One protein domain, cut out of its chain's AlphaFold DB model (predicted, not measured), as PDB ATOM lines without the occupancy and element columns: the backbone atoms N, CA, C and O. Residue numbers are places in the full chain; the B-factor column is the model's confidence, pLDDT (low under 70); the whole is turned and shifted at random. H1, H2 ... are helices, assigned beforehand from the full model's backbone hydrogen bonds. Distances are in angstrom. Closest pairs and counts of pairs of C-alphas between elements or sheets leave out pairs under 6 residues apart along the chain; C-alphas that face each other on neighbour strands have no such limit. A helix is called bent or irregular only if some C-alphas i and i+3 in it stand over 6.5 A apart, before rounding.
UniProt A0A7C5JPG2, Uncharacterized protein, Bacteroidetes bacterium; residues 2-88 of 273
ATOM      1  N   LEU A   2     134.600 103.758 115.365       28.34
ATOM      2  CA  LEU A   2     135.080 104.729 114.354       28.34
ATOM      3  C   LEU A   2     135.586 104.044 113.065       28.34
ATOM      4  O   LEU A   2     135.280 104.485 111.964       28.34
ATOM      5  N   TRP A   3     136.299 102.921 113.214       30.28
ATOM      6  CA  TRP A   3     136.777 102.111 112.088       30.28
ATOM      7  C   TRP A   3     135.631 101.448 111.310       30.28
ATOM      8  O   TRP A   3     135.657 101.427 110.089       30.28
ATOM      9  N   ASP A   4     134.587 100.979 111.992       34.69
ATOM     10  CA  ASP A   4     133.438 100.351 111.328       34.69
ATOM     11  C   ASP A   4     132.615 101.362 110.515       34.69
ATOM     12  O   ASP A   4     132.066 100.994 109.484       34.69
ATOM     13  N   ASN A   5     132.585 102.636 110.931       32.41
ATOM     14  CA  ASN A   5     131.937 103.726 110.191       32.41
ATOM     15  C   ASN A   5     132.787 104.216 109.006       32.41
ATOM     16  O   ASN A   5     132.247 104.382 107.922       32.41
ATOM     17  N   ILE A   6     134.111 104.348 109.168       32.28
ATOM     18  CA  ILE A   6     135.029 104.662 108.054       32.28
ATOM     19  C   ILE A   6     135.003 103.546 107.004       32.28
ATOM     20  O   ILE A   6     134.985 103.820 105.810       32.28
ATOM     21  N   LYS A   7     134.956 102.285 107.442       33.88
ATOM     22  CA  LYS A   7     134.828 101.134 106.549       33.88
ATOM     23  C   LYS A   7     133.468 101.114 105.849       33.88
ATOM     24  O   LYS A   7     133.436 100.898 104.653       33.88
ATOM     25  N   LYS A   8     132.371 101.448 106.541       40.75
ATOM     26  CA  LYS A   8     131.047 101.615 105.918       40.75
ATOM     27  C   LYS A   8     131.021 102.730 104.877       40.75
ATOM     28  O   LYS A   8     130.423 102.537 103.830       40.75
ATOM     29  N   ASP A   9     131.667 103.865 105.136       39.16
ATOM     30  CA  ASP A   9     131.745 104.976 104.183       39.16
ATOM     31  C   ASP A   9     132.627 104.614 102.976       39.16
ATOM     32  O   ASP A   9     132.269 104.932 101.847       39.16
ATOM     33  N   ILE A  10     133.717 103.864 103.182       42.66
ATOM     34  CA  ILE A  10     134.558 103.310 102.106       42.66
ATOM     35  C   ILE A  10     133.799 102.247 101.291       42.66
ATOM     36  O   ILE A  10     133.788 102.333 100.068       42.66
ATOM     37  N   ASP A  11     133.085 101.321 101.932       40.97
ATOM     38  CA  ASP A  11     132.285 100.276 101.273       40.97
ATOM     39  C   ASP A  11     131.065 100.883 100.530       40.97
ATOM     40  O   ASP A  11     130.651 100.401  99.473       40.97
ATOM     41  N   THR A  12     130.509 101.996 101.032       47.59
ATOM     42  CA  THR A  12     129.446 102.769 100.356       47.59
ATOM     43  C   THR A  12     130.009 103.591  99.188       47.59
ATOM     44  O   THR A  12     129.320 103.792  98.189       47.59
ATOM     45  N   ILE A  13     131.267 104.040  99.261       49.28
ATOM     46  CA  ILE A  13     131.998 104.628  98.128       49.28
ATOM     47  C   ILE A  13     132.298 103.552  97.076       49.28
ATOM     48  O   ILE A  13     132.112 103.817  95.895       49.28
ATOM     49  N   GLU A  14     132.654 102.326  97.464       44.44
ATOM     50  CA  GLU A  14     132.876 101.215  96.527       44.44
ATOM     51  C   GLU A  14     131.596 100.792  95.787       44.44
ATOM     52  O   GLU A  14     131.643 100.583  94.575       44.44
ATOM     53  N   GLN A  15     130.432 100.771  96.447       50.62
ATOM     54  CA  GLN A  15     129.140 100.566  95.765       50.62
ATOM     55  C   GLN A  15     128.707 101.777  94.916       50.62
ATOM     56  O   GLN A  15     128.031 101.620  93.899       50.62
ATOM     57  N   ASN A  16     129.128 102.993  95.281       58.53
ATOM     58  CA  ASN A  16     128.928 104.190  94.460       58.53
ATOM     59  C   ASN A  16     129.908 104.283  93.283       58.53
ATOM     60  O   ASN A  16     129.581 104.946  92.301       58.53
ATOM     61  N   ASN A  17     131.061 103.610  93.327       58.53
ATOM     62  CA  ASN A  17     132.060 103.649  92.260       58.53
ATOM     63  C   ASN A  17     131.528 103.049  90.954       58.53
ATOM     64  O   ASN A  17     131.805 103.607  89.899       58.53
ATOM     65  N   GLU A  18     130.694 102.001  90.988       62.53
ATOM     66  CA  GLU A  18     130.031 101.500  89.769       62.53
ATOM     67  C   GLU A  18     129.055 102.530  89.179       62.53
ATOM     68  O   GLU A  18     129.010 102.735  87.963       62.53
ATOM     69  N   CYS A  19     128.284 103.218  90.027       64.75
ATOM     70  CA  CYS A  19     127.380 104.285  89.597       64.75
ATOM     71  C   CYS A  19     128.147 105.490  89.034       64.75
ATOM     72  O   CYS A  19     127.754 106.037  88.000       64.75
ATOM     73  N   ILE A  20     129.257 105.866  89.672       67.31
ATOM     74  CA  ILE A  20     130.167 106.926  89.232       67.31
ATOM     75  C   ILE A  20     130.803 106.526  87.899       67.31
ATOM     76  O   ILE A  20     130.679 107.261  86.925       67.31
ATOM     77  N   GLU A  21     131.392 105.340  87.783       68.62
ATOM     78  CA  GLU A  21     132.024 104.876  86.549       68.62
ATOM     79  C   GLU A  21     131.006 104.748  85.406       68.62
ATOM     80  O   GLU A  21     131.297 105.132  84.272       68.62
ATOM     81  N   LYS A  22     129.774 104.296  85.666       73.25
ATOM     82  CA  LYS A  22     128.699 104.274  84.659       73.25
ATOM     83  C   LYS A  22     128.290 105.681  84.220       73.25
ATOM     84  O   LYS A  22     128.118 105.924  83.022       73.25
ATOM     85  N   TYR A  23     128.155 106.611  85.164       72.31
ATOM     86  CA  TYR A  23     127.867 108.014  84.877       72.31
ATOM     87  C   TYR A  23     128.982 108.649  84.037       72.31
ATOM     88  O   TYR A  23     128.714 109.254  82.998       72.31
ATOM     89  N   PHE A  24     130.239 108.428  84.412       74.00
ATOM     90  CA  PHE A  24     131.396 108.954  83.702       74.00
ATOM     91  C   PHE A  24     131.652 108.262  82.360       74.00
ATOM     92  O   PHE A  24     132.084 108.924  81.423       74.00
ATOM     93  N   ASN A  25     131.305 106.985  82.188       77.25
ATOM     94  CA  ASN A  25     131.278 106.348  80.866       77.25
ATOM     95  C   ASN A  25     130.255 107.031  79.939       77.25
ATOM     96  O   ASN A  25     130.524 107.201  78.749       77.25
ATOM     97  N   ASN A  26     129.104 107.459  80.468       77.56
ATOM     98  CA  ASN A  26     128.098 108.204  79.704       77.56
ATOM     99  C   ASN A  26     128.537 109.650  79.411       77.56
ATOM    100  O   ASN A  26     128.255 110.181  78.340       77.56
ATOM    101  N   LEU A  27     129.259 110.296  80.331       73.81
ATOM    102  CA  LEU A  27     129.895 111.584  80.042       73.81
ATOM    103  C   LEU A  27     131.001 111.435  78.999       73.81
ATOM    104  O   LEU A  27     131.053 112.224  78.065       73.81
ATOM    105  N   SER A  28     131.830 110.396  79.106       80.31
ATOM    106  CA  SER A  28     132.884 110.083  78.143       80.31
ATOM    107  C   SER A  28     132.324 109.906  76.738       80.31
ATOM    108  O   SER A  28     132.906 110.423  75.798       80.31
ATOM    109  N   SER A  29     131.201 109.203  76.562       79.62
ATOM    110  CA  SER A  29     130.606 109.015  75.228       79.62
ATOM    111  C   SER A  29     130.058 110.310  74.619       79.62
ATOM    112  O   SER A  29     129.842 110.379  73.411       79.62
ATOM    113  N   LYS A  30     129.849 111.341  75.444       82.50
ATOM    114  CA  LYS A  30     129.387 112.674  75.043       82.50
ATOM    115  C   LYS A  30     130.481 113.736  75.131       82.50
ATOM    116  O   LYS A  30     130.211 114.890  74.806       82.50
ATOM    117  N   PHE A  31     131.695 113.380  75.555       86.56
ATOM    118  CA  PHE A  31     132.723 114.351  75.922       86.56
ATOM    119  C   PHE A  31     133.054 115.277  74.758       86.56
ATOM    120  O   PHE A  31     133.063 116.484  74.942       86.56
ATOM    121  N   CYS A  32     133.218 114.753  73.544       81.94
ATOM    122  CA  CYS A  32     133.544 115.590  72.393       81.94
ATOM    123  C   CYS A  32     132.460 116.621  72.046       81.94
ATOM    124  O   CYS A  32     132.794 117.736  71.662       81.94
ATOM    125  N   LEU A  33     131.178 116.289  72.243       79.94
ATOM    126  CA  LEU A  33     130.075 117.246  72.092       79.94
ATOM    127  C   LEU A  33     130.140 118.329  73.183       79.94
ATOM    128  O   LEU A  33     129.978 119.519  72.917       79.94
ATOM    129  N   LEU A  34     130.405 117.913  74.424       82.38
ATOM    130  CA  LEU A  34     130.523 118.817  75.568       82.38
ATOM    131  C   LEU A  34     131.759 119.720  75.468       82.38
ATOM    132  O   LEU A  34     131.700 120.873  75.882       82.38
ATOM    133  N   ASN A  35     132.858 119.228  74.893       84.56
ATOM    134  CA  ASN A  35     134.111 119.968  74.766       84.56
ATOM    135  C   ASN A  35     134.083 121.029  73.656       84.56
ATOM    136  O   ASN A  35     134.889 121.953  73.659       84.56
ATOM    137  N   GLN A  36     133.138 120.912  72.722       76.44
ATOM    138  CA  GLN A  36     132.849 121.932  71.711       76.44
ATOM    139  C   GLN A  36     131.881 123.011  72.223       76.44
ATOM    140  O   GLN A  36     131.633 123.998  71.533       76.44
ATOM    141  N   SER A  37     131.306 122.832  73.418       68.94
ATOM    142  CA  SER A  37     130.345 123.777  73.986       68.94
ATOM    143  C   SER A  37     131.059 124.969  74.646       68.94
ATOM    144  O   SER A  37     132.032 124.761  75.368       68.94
ATOM    145  N   PRO A  38     130.543 126.205  74.518       66.25
ATOM    146  CA  PRO A  38     131.185 127.428  75.030       66.25
ATOM    147  C   PRO A  38     131.280 127.537  76.567       66.25
ATOM    148  O   PRO A  38     131.822 128.510  77.079       66.25
ATOM    149  N   ASN A  39     130.766 126.556  77.315       67.75
ATOM    150  CA  ASN A  39     130.639 126.595  78.776       67.75
ATOM    151  C   ASN A  39     131.756 125.837  79.527       67.75
ATOM    152  O   ASN A  39     131.572 125.507  80.697       67.75
ATOM    153  N   ASN A  40     132.882 125.507  78.883       70.31
ATOM    154  CA  ASN A  40     134.034 124.821  79.504       70.31
ATOM    155  C   ASN A  40     133.685 123.500  80.238       70.31
ATOM    156  O   ASN A  40     134.346 123.097  81.199       70.31
ATOM    157  N   PHE A  41     132.638 122.789  79.794       79.38
ATOM    158  CA  PHE A  41     132.246 121.507  80.395       79.38
ATOM    159  C   PHE A  41     133.342 120.447  80.268       79.38
ATOM    160  O   PHE A  41     133.532 119.649  81.186       79.38
ATOM    161  N   GLY A  42     134.072 120.447  79.150       82.69
ATOM    162  CA  GLY A  42     135.197 119.538  78.964       82.69
ATOM    163  C   GLY A  42     136.302 119.767  79.992       82.69
ATOM    164  O   GLY A  42     136.723 118.804  80.627       82.69
ATOM    165  N   ASP A  43     136.675 121.023  80.263       84.31
ATOM    166  CA  ASP A  43     137.671 121.353  81.294       84.31
ATOM    167  C   ASP A  43     137.254 120.843  82.669       84.31
ATOM    168  O   ASP A  43     138.067 120.273  83.391       84.31
ATOM    169  N   SER A  44     135.972 120.973  83.014       83.81
ATOM    170  CA  SER A  44     135.447 120.470  84.288       83.81
ATOM    171  C   SER A  44     135.604 118.949  84.413       83.81
ATOM    172  O   SER A  44     135.967 118.451  85.476       83.81
ATOM    173  N   ILE A  45     135.386 118.202  83.325       84.56
ATOM    174  CA  ILE A  45     135.595 116.745  83.300       84.56
ATOM    175  C   ILE A  45     137.084 116.413  83.460       84.56
ATOM    176  O   ILE A  45     137.424 115.524  84.241       84.56
ATOM    177  N   ILE A  46     137.978 117.139  82.779       88.06
ATOM    178  CA  ILE A  46     139.429 116.944  82.917       88.06
ATOM    179  C   ILE A  46     139.897 117.261  84.341       88.06
ATOM    180  O   ILE A  46     140.629 116.472  84.930       88.06
ATOM    181  N   ILE A  47     139.432 118.362  84.933       85.75
ATOM    182  CA  ILE A  47     139.735 118.729  86.322       85.75
ATOM    183  C   ILE A  47     139.298 117.620  87.280       85.75
ATOM    184  O   ILE A  47     140.072 117.246  88.157       85.75
ATOM    185  N   LEU A  48     138.103 117.048  87.095       82.62
ATOM    186  CA  LEU A  48     137.626 115.935  87.919       82.62
ATOM    187  C   LEU A  48     138.544 114.709  87.811       82.62
ATOM    188  O   LEU A  48     138.916 114.149  88.841       82.62
ATOM    189  N   LEU A  49     138.956 114.330  86.593       83.12
ATOM    190  CA  LEU A  49     139.906 113.231  86.368       83.12
ATOM    191  C   LEU A  49     141.245 113.468  87.082       83.12
ATOM    192  O   LEU A  49     141.821 112.537  87.644       83.12
ATOM    193  N   VAL A  50     141.728 114.713  87.067       82.94
ATOM    194  CA  VAL A  50     143.041 115.097  87.604       82.94
ATOM    195  C   VAL A  50     143.034 115.247  89.121       82.94
ATOM    196  O   VAL A  50     143.963 114.797  89.786       82.94
ATOM    197  N   GLN A  51     142.011 115.891  89.683       82.19
ATOM    198  CA  GLN A  51     141.937 116.194  91.115       82.19
ATOM    199  C   GLN A  51     141.439 115.007  91.940       82.19
ATOM    200  O   GLN A  51     141.759 114.899  93.125       82.19
ATOM    201  N   HIS A  52     140.690 114.092  91.322       80.62
ATOM    202  CA  HIS A  52     140.109 112.944  92.008       80.62
ATOM    203  C   HIS A  52     140.439 111.605  91.330       80.62
ATOM    204  O   HIS A  52     139.538 110.799  91.101       80.62
ATOM    205  N   PRO A  53     141.724 111.284  91.081       72.81
ATOM    206  CA  PRO A  53     142.111 110.065  90.371       72.81
ATOM    207  C   PRO A  53     141.696 108.789  91.116       72.81
ATOM    208  O   PRO A  53     141.506 107.754  90.495       72.81
ATOM    209  N   LYS A  54     141.495 108.857  92.441       76.25
ATOM    210  CA  LYS A  54     141.010 107.730  93.258       76.25
ATOM    211  C   LYS A  54     139.553 107.344  92.982       76.25
ATOM    212  O   LYS A  54     139.161 106.245  93.352       76.25
ATOM    213  N   LEU A  55     138.761 108.231  92.372       74.62
ATOM    214  CA  LEU A  55     137.373 107.941  91.989       74.62
ATOM    215  C   LEU A  55     137.284 107.119  90.700       74.62
ATOM    216  O   LEU A  55     136.203 106.659  90.339       74.62
ATOM    217  N   PHE A  56     138.403 106.950  89.992       78.12
ATOM    218  CA  PHE A  56     138.435 106.330  88.678       78.12
ATOM    219  C   PHE A  56     139.454 105.201  88.644       78.12
ATOM    220  O   PHE A  56     140.565 105.310  89.161       78.12
ATOM    221  N   SER A  57     139.101 104.104  87.976       83.94
ATOM    222  CA  SER A  57     140.090 103.080  87.663       83.94
ATOM    223  C   SER A  57     141.102 103.623  86.644       83.94
ATOM    224  O   SER A  57     140.756 104.409  85.757       83.94
ATOM    225  N   LYS A  58     142.360 103.164  86.704       86.19
ATOM    226  CA  LYS A  58     143.361 103.472  85.659       86.19
ATOM    227  C   LYS A  58     142.853 103.097  84.263       86.19
ATOM    228  O   LYS A  58     143.035 103.837  83.303       86.19
ATOM    229  N   ASN A  59     142.151 101.969  84.169       87.19
ATOM    230  CA  ASN A  59     141.549 101.505  82.927       87.19
ATOM    231  C   ASN A  59     140.479 102.476  82.398       87.19
ATOM    232  O   ASN A  59     140.404 102.689  81.188       87.19
ATOM    233  N   PHE A  60     139.681 103.096  83.278       87.75
ATOM    234  CA  PHE A  60     138.749 104.150  82.880       87.75
ATOM    235  C   PHE A  60     139.491 105.357  82.298       87.75
ATOM    236  O   PHE A  60     139.147 105.788  81.198       87.75
ATOM    237  N   LEU A  61     140.533 105.851  82.981       89.50
ATOM    238  CA  LEU A  61     141.361 106.958  82.491       89.50
ATOM    239  C   LEU A  61     141.929 106.648  81.101       89.50
ATOM    240  O   LEU A  61     141.743 107.434  80.180       89.50
ATOM    241  N   PHE A  62     142.555 105.486  80.914       92.69
ATOM    242  CA  PHE A  62     143.155 105.105  79.632       92.69
ATOM    243  C   PHE A  62     142.121 104.977  78.516       92.69
ATOM    244  O   PHE A  62     142.304 105.528  77.430       92.69
ATOM    245  N   LYS A  63     140.987 104.324  78.790       90.81
ATOM    246  CA  LYS A  63     139.881 104.217  77.834       90.81
ATOM    247  C   LYS A  63     139.319 105.593  77.467       90.81
ATOM    248  O   LYS A  63     139.072 105.848  76.290       90.81
ATOM    249  N   PHE A  64     139.122 106.473  78.450       91.19
ATOM    250  CA  PHE A  64     138.694 107.853  78.228       91.19
ATOM    251  C   PHE A  64     139.702 108.594  77.343       91.19
ATOM    252  O   PHE A  64     139.319 109.186  76.337       91.19
ATOM    253  N   SER A  65     140.985 108.514  77.688       91.81
ATOM    254  CA  SER A  65     142.076 109.197  77.002       91.81
ATOM    255  C   SER A  65     142.261 108.736  75.562       91.81
ATOM    256  O   SER A  65     142.550 109.580  74.720       91.81
ATOM    257  N   VAL A  66     142.076 107.446  75.264       89.88
ATOM    258  CA  VAL A  66     142.105 106.914  73.890       89.88
ATOM    259  C   VAL A  66     140.870 107.351  73.109       89.88
ATOM    260  O   VAL A  66     140.999 107.916  72.027       89.88
ATOM    261  N   ASN A  67     139.673 107.138  73.660       86.50
ATOM    262  CA  ASN A  67     138.424 107.386  72.933       86.50
ATOM    263  C   ASN A  67     138.191 108.868  72.624       86.50
ATOM    264  O   ASN A  67     137.550 109.186  71.629       86.50
ATOM    265  N   ASN A  68     138.690 109.764  73.477       87.00
ATOM    266  CA  ASN A  68     138.459 111.202  73.360       87.00
ATOM    267  C   ASN A  68     139.686 111.976  72.871       87.00
ATOM    268  O   ASN A  68     139.614 113.199  72.752       87.00
ATOM    269  N   ALA A  69     140.795 111.291  72.557       87.38
ATOM    270  CA  ALA A  69     142.057 111.918  72.161       87.38
ATOM    271  C   ALA A  69     141.886 112.976  71.063       87.38
ATOM    272  O   ALA A  69     142.601 113.972  71.052       87.38
ATOM    273  N   TYR A  70     140.943 112.771  70.144       79.50
ATOM    274  CA  TYR A  70     140.756 113.615  68.968       79.50
ATOM    275  C   TYR A  70     140.004 114.923  69.216       79.50
ATOM    276  O   TYR A  70     139.954 115.771  68.330       79.50
ATOM    277  N   CYS A  71     139.342 115.066  70.361       81.81
ATOM    278  CA  CYS A  71     138.536 116.244  70.658       81.81
ATOM    279  C   CYS A  71     139.053 117.021  71.860       81.81
ATOM    280  O   CYS A  71     138.421 118.002  72.226       81.81
ATOM    281  N   LEU A  72     140.171 116.603  72.460       86.75
ATOM    282  CA  LEU A  72     140.863 117.346  73.508       86.75
ATOM    283  C   LEU A  72     141.506 118.613  72.947       86.75
ATOM    284  O   LEU A  72     142.163 118.573  71.905       86.75
ATOM    285  N   GLN A  73     141.368 119.702  73.696       86.25
ATOM    286  CA  GLN A  73     142.132 120.929  73.483       86.25
ATOM    287  C   GLN A  73     143.582 120.739  73.953       86.25
ATOM    288  O   GLN A  73     143.853 119.874  74.791       86.25
ATOM    289  N   ASP A  74     144.507 121.568  73.470       84.50
ATOM    290  CA  ASP A  74     145.946 121.414  73.734       84.50
ATOM    291  C   ASP A  74     146.273 121.368  75.237       84.50
ATOM    292  O   ASP A  74     146.934 120.443  75.703       84.50
ATOM    293  N   LEU A  75     145.715 122.282  76.039       87.56
ATOM    294  CA  LEU A  75     145.953 122.306  77.489       87.56
ATOM    295  C   LEU A  75     145.409 121.056  78.209       87.56
ATOM    296  O   LEU A  75     146.031 120.537  79.141       87.56
ATOM    297  N   GLN A  76     144.250 120.558  77.776       90.38
ATOM    298  CA  GLN A  76     143.645 119.336  78.312       90.38
ATOM    299  C   GLN A  76     144.502 118.115  77.967       90.38
ATOM    300  O   GLN A  76     144.728 117.253  78.819       90.38
ATOM    301  N   ARG A  77     145.011 118.064  76.729       90.69
ATOM    302  CA  ARG A  77     145.912 117.017  76.243       90.69
ATOM    303  C   ARG A  77     147.202 116.989  77.053       90.69
ATOM    304  O   ARG A  77     147.559 115.925  77.545       90.69
ATOM    305  N   GLU A  78     147.835 118.141  77.264       90.50
ATOM    306  CA  GLU A  78     149.049 118.263  78.081       90.50
ATOM    307  C   GLU A  78     148.823 117.844  79.537       90.50
ATOM    308  O   GLU A  78     149.654 117.176  80.156       90.50
ATOM    309  N   THR A  79     147.663 118.186  80.094       90.38
ATOM    310  CA  THR A  79     147.305 117.795  81.461       90.38
ATOM    311  C   THR A  79     147.130 116.279  81.581       90.38
ATOM    312  O   THR A  79     147.678 115.659  82.495       90.38
ATOM    313  N   LEU A  80     146.403 115.663  80.644       91.62
ATOM    314  CA  LEU A  80     146.218 114.212  80.616       91.62
ATOM    315  C   LEU A  80     147.523 113.470  80.319       91.62
ATOM    316  O   LEU A  80     147.762 112.434  80.936       91.62
ATOM    317  N   LYS A  81     148.382 114.003  79.441       93.00
ATOM    318  CA  LYS A  81     149.695 113.428  79.114       93.00
ATOM    319  C   LYS A  81     150.505 113.148  80.377       93.00
ATOM    320  O   LYS A  81     150.904 112.011  80.592       93.00
ATOM    321  N   LYS A  82     150.644 114.136  81.268       90.50
ATOM    322  CA  LYS A  82     151.391 113.995  82.535       90.50
ATOM    323  C   LYS A  82     150.831 112.891  83.443       90.50
ATOM    324  O   LYS A  82     151.582 112.147  84.080       90.50
ATOM    325  N   LEU A  83     149.505 112.761  83.514       89.88
ATOM    326  CA  LEU A  83     148.858 111.697  84.292       89.88
ATOM    327  C   LEU A  83     149.068 110.315  83.674       89.88
ATOM    328  O   LEU A  83     149.305 109.347  84.396       89.88
ATOM    329  N   ILE A  84     148.982 110.226  82.348       92.81
ATOM    330  CA  ILE A  84     149.212 108.990  81.603       92.81
ATOM    331  C   ILE A  84     150.666 108.551  81.768       92.81
ATOM    332  O   ILE A  84     150.896 107.427  82.198       92.81
ATOM    333  N   GLU A  85     151.634 109.433  81.513       92.19
ATOM    334  CA  GLU A  85     153.073 109.142  81.602       92.19
ATOM    335  C   GLU A  85     153.488 108.592  82.970       92.19
ATOM    336  O   GLU A  85     154.288 107.667  83.047       92.19
ATOM    337  N   SER A  86     152.903 109.106  84.055       89.38
ATOM    338  CA  SER A  86     153.186 108.630  85.418       89.38
ATOM    339  C   SER A  86     152.503 107.307  85.789       89.38
ATOM    340  O   SER A  86     152.831 106.714  86.817       89.38
ATOM    341  N   SER A  87     151.538 106.844  84.990       89.81
ATOM    342  CA  SER A  87     150.662 105.719  85.341       89.81
ATOM    343  C   SER A  87     150.736 104.536  84.383       89.81
ATOM    344  O   SER A  87     150.336 103.436  84.782       89.81
ATOM    345  N   ILE A  88     151.155 104.779  83.142       93.62
ATOM    346  CA  ILE A  88     151.179 103.819  82.045       93.62
ATOM    347  C   ILE A  88     152.323 102.822  82.229       93.62
ATOM    348  O   ILE A  88     153.436 103.186  82.603       93.62
TER     349      ILE A  88
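This is residues 2 to 88 of the 273 residues of an uncharacterized protein of Bacteroidetes bacterium (UniProt A0A7C5JPG2). One long helix, H1, runs past three shorter ones, H2, H3 and H4, and its residues 2 to 12 stick out free. The four form an up-and-down bundle, each running against the one before. The printed part has 87 residues with four named helices, all helix in class, only just compact, close to loose, with a radius of gyration of the C-alphas of 14.4 A and spans of 45 by 26 by 19 A.

H1, residues 2 to 35, and H2, residues 41 to 51, form a hairpin and touch, H1 with residues 31 to 35 alone; the closest C-alphas, of Asn 35 and Gly 42, are 4.4 A apart. H2 touches H4, residues 74 to 85, the closest C-alphas being Ile 46 and Gln 76, 6.7 A. H3, residues 58 to 67, is close to but not clearly touching H1, the closest C-alphas being Ser 28 and Phe 64, 6.2 A. H1 and H4 are apart. Every O i to N i+4 pair is within hydrogen-bond range in H2 and H3, 25 of 30 in H1 and 7 of 8 in H4.

H1 begins at C-alpha 2 (135.080, 104.729, 114.354), measures 42.4 A, and is irregular, with C-alphas 29 and 32 7.7 A apart. H2 measures 15.4 A, H3 14.2 A and H4 16.2 A, ending at C-alpha 85 (153.073, 109.142, 81.602).

The farthest C-alphas, Leu 2 and Tyr 70, are 46.6 A apart. The printed part has no cut and no long link. The pLDDT is under 70 in residues 2 to 21 and 37 to 39.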